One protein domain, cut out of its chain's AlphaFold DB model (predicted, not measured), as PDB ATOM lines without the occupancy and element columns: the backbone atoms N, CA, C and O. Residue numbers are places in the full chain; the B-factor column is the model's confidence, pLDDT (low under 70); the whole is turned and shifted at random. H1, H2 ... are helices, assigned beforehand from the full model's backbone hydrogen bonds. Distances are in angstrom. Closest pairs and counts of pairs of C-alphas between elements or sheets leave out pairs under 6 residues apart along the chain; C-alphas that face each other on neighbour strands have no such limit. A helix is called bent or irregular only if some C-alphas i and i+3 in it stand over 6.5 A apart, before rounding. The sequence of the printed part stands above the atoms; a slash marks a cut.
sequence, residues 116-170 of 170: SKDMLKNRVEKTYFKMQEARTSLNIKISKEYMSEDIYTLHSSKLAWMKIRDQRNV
ATOM      1  N   SER A 116       8.688  37.296  -8.482       90.31
ATOM      2  CA  SER A 116       9.297  38.579  -8.137       90.31
ATOM      3  C   SER A 116       8.431  39.749  -8.596       90.31
ATOM      4  O   SER A 116       7.567  39.632  -9.474       90.31
ATOM      5  N   LYS A 117       8.672  40.925  -8.008       89.19
ATOM      6  CA  LYS A 117       7.982  42.163  -8.396       89.19
ATOM      7  C   LYS A 117       8.212  42.508  -9.870       89.19
ATOM      8  O   LYS A 117       7.270  42.924 -10.546       89.19
ATOM      9  N   ASP A 118       9.427  42.301 -10.369       91.19
ATOM     10  CA  ASP A 118       9.789  42.588 -11.759       91.19
ATOM     11  C   ASP A 118       9.140  41.604 -12.732       91.19
ATOM     12  O   ASP A 118       8.600  42.017 -13.763       91.19
ATOM     13  N   MET A 119       9.091  40.318 -12.373       91.44
ATOM     14  CA  MET A 119       8.370  39.306 -13.142       91.44
ATOM     15  C   MET A 119       6.883  39.664 -13.260       91.44
ATOM     16  O   MET A 119       6.327  39.655 -14.364       91.44
ATOM     17  N   LEU A 120       6.240  40.043 -12.149       90.88
ATOM     18  CA  LEU A 120       4.833  40.441 -12.150       90.88
ATOM     19  C   LEU A 120       4.600  41.700 -12.994       90.88
ATOM     20  O   LEU A 120       3.653  41.738 -13.780       90.88
ATOM     21  N   LYS A 121       5.475  42.706 -12.879       92.38
ATOM     22  CA  LYS A 121       5.406  43.934 -13.685       92.38
ATOM     23  C   LYS A 121       5.479  43.620 -15.181       92.38
ATOM     24  O   LYS A 121       4.617  44.074 -15.930       92.38
ATOM     25  N   ASN A 122       6.437  42.792 -15.594       94.56
ATOM     26  CA  ASN A 122       6.589  42.363 -16.985       94.56
ATOM     27  C   ASN A 122       5.351  41.598 -17.486       94.56
ATOM     28  O   ASN A 122       4.871  41.822 -18.595       94.56
ATOM     29  N   ARG A 123       4.775  40.717 -16.655       93.00
ATOM     30  CA  ARG A 123       3.550  39.982 -17.009       93.00
ATOM     31  C   ARG A 123       2.352  40.914 -17.192       93.00
ATOM     32  O   ARG A 123       1.594  40.735 -18.146       93.00
ATOM     33  N   VAL A 124       2.185  41.901 -16.312       94.38
ATOM     34  CA  VAL A 124       1.122  42.917 -16.422       94.38
ATOM     35  C   VAL A 124       1.289  43.737 -17.698       94.38
ATOM     36  O   VAL A 124       0.317  43.933 -18.423       94.38
ATOM     37  N   GLU A 125       2.512  44.165 -18.004       95.75
ATOM     38  CA  GLU A 125       2.828  44.926 -19.214       95.75
ATOM     39  C   GLU A 125       2.511  44.136 -20.490       95.75
ATOM     40  O   GLU A 125       1.755  44.606 -21.342       95.75
ATOM     41  N   LYS A 126       2.989  42.891 -20.588       95.62
ATOM     42  CA  LYS A 126       2.682  41.999 -21.718       95.62
ATOM     43  C   LYS A 126       1.181  41.778 -21.885       95.62
ATOM     44  O   LYS A 126       0.661  41.898 -22.991       95.62
ATOM     45  N   THR A 127       0.483  41.507 -20.781       95.44
ATOM     46  CA  THR A 127      -0.977  41.321 -20.768       95.44
ATOM     47  C   THR A 127      -1.696  42.567 -21.278       95.44
ATOM     48  O   THR A 127      -2.622  42.466 -22.084       95.44
ATOM     49  N   TYR A 128      -1.264  43.751 -20.837       95.12
ATOM     50  CA  TYR A 128      -1.843  45.024 -21.251       95.12
ATOM     51  C   TYR A 128      -1.721  45.230 -22.762       95.12
ATOM     52  O   TYR A 128      -2.733  45.461 -23.426       95.12
ATOM     53  N   PHE A 129      -0.517  45.082 -23.318       95.12
ATOM     54  CA  PHE A 129      -0.301  45.272 -24.751       95.12
ATOM     55  C   PHE A 129      -1.005  44.211 -25.597       95.12
ATOM     56  O   PHE A 129      -1.616  44.555 -26.607       95.12
ATOM     57  N   LYS A 130      -1.032  42.947 -25.158       95.00
ATOM     58  CA  LYS A 130      -1.793  41.888 -25.843       95.00
ATOM     59  C   LYS A 130      -3.296  42.154 -25.841       95.00
ATOM     60  O   LYS A 130      -3.964  41.950 -26.851       95.00
ATOM     61  N   MET A 131      -3.837  42.663 -24.737       93.25
ATOM     62  CA  MET A 131      -5.240  43.075 -24.665       93.25
ATOM     63  C   MET A 131      -5.527  44.288 -25.565       93.25
ATOM     64  O   MET A 131      -6.593  44.356 -26.178       93.25
ATOM     65  N   GLN A 132      -4.606  45.252 -25.657       92.75
ATOM     66  CA  GLN A 132      -4.747  46.377 -26.587       92.75
ATOM     67  C   GLN A 132      -4.755  45.900 -28.040       92.75
ATOM     68  O   GLN A 132      -5.689  46.220 -28.769       92.75
ATOM     69  N   GLU A 133      -3.790  45.063 -28.422       93.19
ATOM     70  CA  GLU A 133      -3.716  44.441 -29.747       93.19
ATOM     71  C   GLU A 133      -5.028  43.720 -30.093       93.19
ATOM     72  O   GLU A 133      -5.582  43.907 -31.177       93.19
ATOM     73  N   ALA A 134      -5.586  42.963 -29.143       91.75
ATOM     74  CA  ALA A 134      -6.826  42.212 -29.326       91.75
ATOM     75  C   ALA A 134      -8.039  43.117 -29.575       91.75
ATOM     76  O   ALA A 134      -8.932  42.786 -30.355       91.75
ATOM     77  N   ARG A 135      -8.073  44.281 -28.919       90.00
ATOM     78  CA  ARG A 135      -9.143  45.272 -29.085       90.00
ATOM     79  C   ARG A 135      -9.019  46.024 -30.404       90.00
ATOM     80  O   ARG A 135     -10.027  46.183 -31.085       90.00
ATOM     81  N   THR A 136      -7.815  46.456 -30.773       90.56
ATOM     82  CA  THR A 136      -7.567  47.201 -32.018       90.56
ATOM     83  C   THR A 136      -7.774  46.321 -33.254       90.56
ATOM     84  O   THR A 136      -8.349  46.765 -34.241       90.56
ATOM     85  N   SER A 137      -7.386  45.044 -33.184       89.75
ATOM     86  CA  SER A 137      -7.589  44.063 -34.265       89.75
ATOM     87  C   SER A 137      -8.998  43.456 -34.318       89.75
ATOM     88  O   SER A 137      -9.278  42.648 -35.201       89.75
ATOM     89  N   LEU A 138      -9.884  43.803 -33.372       88.06
ATOM     90  CA  LEU A 138     -11.192  43.162 -33.165       88.06
ATOM     91  C   LEU A 138     -11.115  41.623 -33.029       88.06
ATOM     92  O   LEU A 138     -12.087  40.914 -33.301       88.06
ATOM     93  N   ASN A 139      -9.977  41.092 -32.576       90.38
ATOM     94  CA  ASN A 139      -9.731  39.663 -32.436       90.38
ATOM     95  C   ASN A 139      -9.361  39.308 -30.991       90.38
ATOM     96  O   ASN A 139      -8.190  39.235 -30.627       90.38
ATOM     97  N   ILE A 140     -10.368  39.024 -30.158       90.50
ATOM     98  CA  ILE A 140     -10.154  38.717 -28.733       90.50
ATOM     99  C   ILE A 140      -9.350  37.430 -28.491       90.50
ATOM    100  O   ILE A 140      -8.692  37.301 -27.455       90.50
ATOM    101  N   LYS A 141      -9.353  36.490 -29.451       92.19
ATOM    102  CA  LYS A 141      -8.712  35.170 -29.309       92.19
ATOM    103  C   LYS A 141      -7.224  35.276 -28.991       92.19
ATOM    104  O   LYS A 141      -6.729  34.477 -28.204       92.19
ATOM    105  N   ILE A 142      -6.538  36.292 -29.523       92.38
ATOM    106  CA  ILE A 142      -5.092  36.489 -29.320       92.38
ATOM    107  C   ILE A 142      -4.722  36.801 -27.865       92.38
ATOM    108  O   ILE A 142      -3.563  36.699 -27.484       92.38
ATOM    109  N   SER A 143      -5.704  37.198 -27.054       92.62
ATOM    110  CA  SER A 143      -5.510  37.534 -25.643       92.62
ATOM    111  C   SER A 143      -6.114  36.503 -24.686       92.62
ATOM    112  O   SER A 143      -6.063  36.713 -23.476       92.62
ATOM    113  N   LYS A 144      -6.669  35.390 -25.198       93.25
ATOM    114  CA  LYS A 144      -7.387  34.391 -24.387       93.25
ATOM    115  C   LYS A 144      -6.531  33.841 -23.240       93.25
ATOM    116  O   LYS A 144      -7.034  33.695 -22.136       93.25
ATOM    117  N   GLU A 145      -5.241  33.610 -23.477       93.88
ATOM    118  CA  GLU A 145      -4.313  33.091 -22.458       93.88
ATOM    119  C   GLU A 145      -4.052  34.059 -21.286       93.88
ATOM    120  O   GLU A 145      -3.558  33.650 -20.237       93.88
ATOM    121  N   TYR A 146      -4.396  35.343 -21.437       92.19
ATOM    122  CA  TYR A 146      -4.118  36.383 -20.444       92.19
ATOM    123  C   TYR A 146      -5.316  36.736 -19.556       92.19
ATOM    124  O   TYR A 146      -5.225  37.665 -18.750       92.19
ATOM    125  N   MET A 147      -6.452  36.049 -19.693       92.19
ATOM    126  CA  MET A 147      -7.664  36.376 -18.943       92.19
ATOM    127  C   MET A 147      -8.463  35.131 -18.556       92.19
ATOM    128  O   MET A 147      -8.320  34.077 -19.164       92.19
ATOM    129  N   SER A 148      -9.316  35.259 -17.539       95.19
ATOM    130  CA  SER A 148     -10.277  34.207 -17.202       95.19
ATOM    131  C   SER A 148     -11.371  34.099 -18.267       95.19
ATOM    132  O   SER A 148     -11.617  35.045 -19.019       95.19
ATOM    133  N   GLU A 149     -12.067  32.961 -18.302       95.06
ATOM    134  CA  GLU A 149     -13.147  32.721 -19.266       95.06
ATOM    135  C   GLU A 149     -14.279  33.763 -19.133       95.06
ATOM    136  O   GLU A 149     -14.785  34.260 -20.135       95.06
ATOM    137  N   ASP A 150     -14.600  34.207 -17.914       95.88
ATOM    138  CA  ASP A 150     -15.595  35.267 -17.681       95.88
ATOM    139  C   ASP A 150     -15.189  36.608 -18.313       95.88
ATOM    140  O   ASP A 150     -15.998  37.319 -18.910       95.88
ATOM    141  N   ILE A 151     -13.907  36.971 -18.217       94.12
ATOM    142  CA  ILE A 151     -13.390  38.209 -18.811       94.12
ATOM    143  C   ILE A 151     -13.320  38.075 -20.336       94.12
ATOM    144  O   ILE A 151     -13.631  39.026 -21.060       94.12
ATOM    145  N   TYR A 152     -12.969  36.886 -20.828       95.00
ATOM    146  CA  TYR A 152     -12.953  36.568 -22.250       95.00
ATOM    147  C   TYR A 152     -14.342  36.674 -22.875       95.00
ATOM    148  O   TYR A 152     -14.507  37.361 -23.886       95.00
ATOM    149  N   THR A 153     -15.348  36.050 -22.265       95.06
ATOM    150  CA  THR A 153     -16.737  36.079 -22.741       95.06
ATOM    151  C   THR A 153     -17.283  37.503 -22.755       95.06
ATOM    152  O   THR A 153     -17.778  37.951 -23.790       95.06
ATOM    153  N   LEU A 154     -17.077  38.269 -21.678       95.00
ATOM    154  CA  LEU A 154     -17.463  39.680 -21.604       95.00
ATOM    155  C   LEU A 154     -16.862  40.509 -22.750       95.00
ATOM    156  O   LEU A 154     -17.567  41.269 -23.427       95.00
ATOM    157  N   HIS A 155     -15.555  40.380 -22.984       92.88
ATOM    158  CA  HIS A 155     -14.890  41.112 -24.058       92.88
ATOM    159  C   HIS A 155     -15.306  40.624 -25.448       92.88
ATOM    160  O   HIS A 155     -15.490  41.453 -26.342       92.88
ATOM    161  N   SER A 156     -15.515  39.320 -25.625       93.75
ATOM    162  CA  SER A 156     -15.998  38.730 -26.874       93.75
ATOM    163  C   SER A 156     -17.373  39.278 -27.257       93.75
ATOM    164  O   SER A 156     -17.541  39.762 -28.378       93.75
ATOM    165  N   SER A 157     -18.321  39.323 -26.314       94.50
ATOM    166  CA  SER A 157     -19.646  39.911 -26.541       94.50
ATOM    167  C   SER A 157     -19.550  41.383 -26.938       94.50
ATOM    168  O   SER A 157     -20.213  41.815 -27.879       94.50
ATOM    169  N   LYS A 158     -18.686  42.164 -26.275       93.31
ATOM    170  CA  LYS A 158     -18.489  43.579 -26.621       93.31
ATOM    171  C   LYS A 158     -17.970  43.756 -28.051       93.31
ATOM    172  O   LYS A 158     -18.486  44.608 -28.772       93.31
ATOM    173  N   LEU A 159     -16.984  42.961 -28.471       92.19
ATOM    174  CA  LEU A 159     -16.462  43.030 -29.840       92.19
ATOM    175  C   LEU A 159     -17.487  42.552 -30.875       92.19
ATOM    176  O   LEU A 159     -17.577  43.145 -31.948       92.19
ATOM    177  N   ALA A 160     -18.305  41.545 -30.554       91.62
ATOM    178  CA  ALA A 160     -19.400  41.108 -31.422       91.62
ATOM    179  C   ALA A 160     -20.402  42.247 -31.678       91.62
ATOM    180  O   ALA A 160     -20.737  42.529 -32.828       91.62
ATOM    181  N   TRP A 161     -20.796  42.982 -30.632       93.38
ATOM    182  CA  TRP A 161     -21.647  44.169 -30.769       93.38
ATOM    183  C   TRP A 161     -20.992  45.305 -31.554       93.38
ATOM    184  O   TRP A 161     -21.675  46.035 -32.270       93.38
ATOM    185  N   MET A 162     -19.679  45.493 -31.430       92.25
ATOM    186  CA  MET A 162     -18.956  46.470 -32.248       92.25
ATOM    187  C   MET A 162     -18.969  46.076 -33.725       92.25
ATOM    188  O   MET A 162     -19.240  46.928 -34.563       92.25
ATOM    189  N   LYS A 163     -18.784  44.787 -34.033       89.69
ATOM    190  CA  LYS A 163     -18.838  44.263 -35.402       89.69
ATOM    191  C   LYS A 163     -20.220  44.437 -36.038       89.69
ATOM    192  O   LYS A 163     -20.300  44.850 -37.185       89.69
ATOM    193  N   ILE A 164     -21.296  44.174 -35.291       92.81
ATOM    194  CA  ILE A 164     -22.682  44.377 -35.761       92.81
ATOM    195  C   ILE A 164     -22.953  45.855 -36.091       92.81
ATOM    196  O   ILE A 164     -23.722  46.152 -36.998       92.81
ATOM    197  N   ARG A 165     -22.322  46.782 -35.363       93.88
ATOM    198  CA  ARG A 165     -22.498  48.237 -35.521       93.88
ATOM    199  C   ARG A 165     -21.477  48.891 -36.457       93.88
ATOM    200  O   ARG A 165     -21.428  50.115 -36.496       93.88
ATOM    201  N   ASP A 166     -20.643  48.100 -37.131       88.38
ATOM    202  CA  ASP A 166     -19.525  48.566 -37.965       88.38
ATOM    203  C   ASP A 166     -18.576  49.553 -37.248       88.38
ATOM    204  O   ASP A 166     -18.122  50.565 -37.777       88.38
ATOM    205  N   GLN A 167     -18.284  49.273 -35.974       88.56
ATOM    206  CA  GLN A 167     -17.413  50.097 -35.136       88.56
ATOM    207  C   GLN A 167     -16.020  49.481 -35.011       88.56
ATOM    208  O   GLN A 167     -15.873  48.277 -34.790       88.56
ATOM    209  N   ARG A 168     -14.987  50.328 -35.045       82.81
ATOM    210  CA  ARG A 168     -13.595  49.944 -34.773       82.81
ATOM    211  C   ARG A 168     -13.044  50.684 -33.563       82.81
ATOM    212  O   ARG A 168     -13.439  51.809 -33.274       82.81
ATOM    213  N   ASN A 169     -12.139  50.016 -32.854       76.56
ATOM    214  CA  ASN A 169     -11.409  50.601 -31.739       76.56
ATOM    215  C   ASN A 169     -10.114  51.211 -32.298       76.56
ATOM    216  O   ASN A 169      -9.226  50.463 -32.706       76.56
ATOM    217  N   VAL A 170     -10.054  52.543 -32.364       67.19
ATOM    218  CA  VAL A 170      -8.865  53.342 -32.724       67.19
ATOM    219  C   VAL A 170      -8.213  53.900 -31.470       67.19
ATOM    220  O   VAL A 170      -8.968  54.293 -30.552       67.19
TER     221      VAL A 170
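AT A GLANCE: This is residues 116 to 170 of the 170 residues of an uncharacterized protein of Clostridium botulinum CDC_1436 (UniProt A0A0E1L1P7). Three helices follow one another in a flat zigzag: the long H1 runs out, the short H2 folds back beside its later part, and H3 turns again to run the same way as H1. Residues 116 to 122 stick out at one end, and residues 165 to 170 make a tail after H3. The printed part has 55 residues with three named helices in the order H1, H2, H3 and no named strand; the class is all helix. It is only just loose, close to compact, with a radius of gyration of the C-alphas of 12.5 A, and spans 43 by 24 by 12 A.

HOW THE PARTS SIT: H1, residues 117 to 136, touches H2, residues 140 to 146, with residues 127 to 134 alone. Their closest C-alphas, those of Ala 134 and Ile 140, are 4.9 A apart, and the two form a helical hairpin at a shallow tilt of 12 degrees, opposite ways. H2 and H3, residues 149 to 164, form a second helical hairpin, at a shallow tilt of 16 degrees, opposite ways. H3 touches H2 with residues 152 to 159 alone; the closest C-alphas, those of Ile 140 and Ser 156, are 6.1 A apart. H1 and H3 are close but not clearly touching: their closest C-alphas, those of Arg 135 and Leu 159, are 7.7 A apart. In H1 and H3 every O i to N i+4 pair is within hydrogen-bond range; in H2 it is 0 of 3, beside 3 of 4 O i to N i+3 pairs.

IN THESE COORDINATES: H1 begins at C-alpha 117, (7.982, 42.163, -8.396), and is 28.7 A long from first to last C-alpha. H2 is irregular: C-alphas 142 and 145 are 7.7 A apart. H3, 22.3 A long, ends at C-alpha 164, (-22.682, 44.377, -35.761).

THE WHOLE: The two C-alphas farthest apart, those of Ser 116 and Arg 165, are 43.1 A apart. The printed part has no cut, and both links are tight. The mean pLDDT of the printed part is 91.8; residue 170, the chain's last, is under 70.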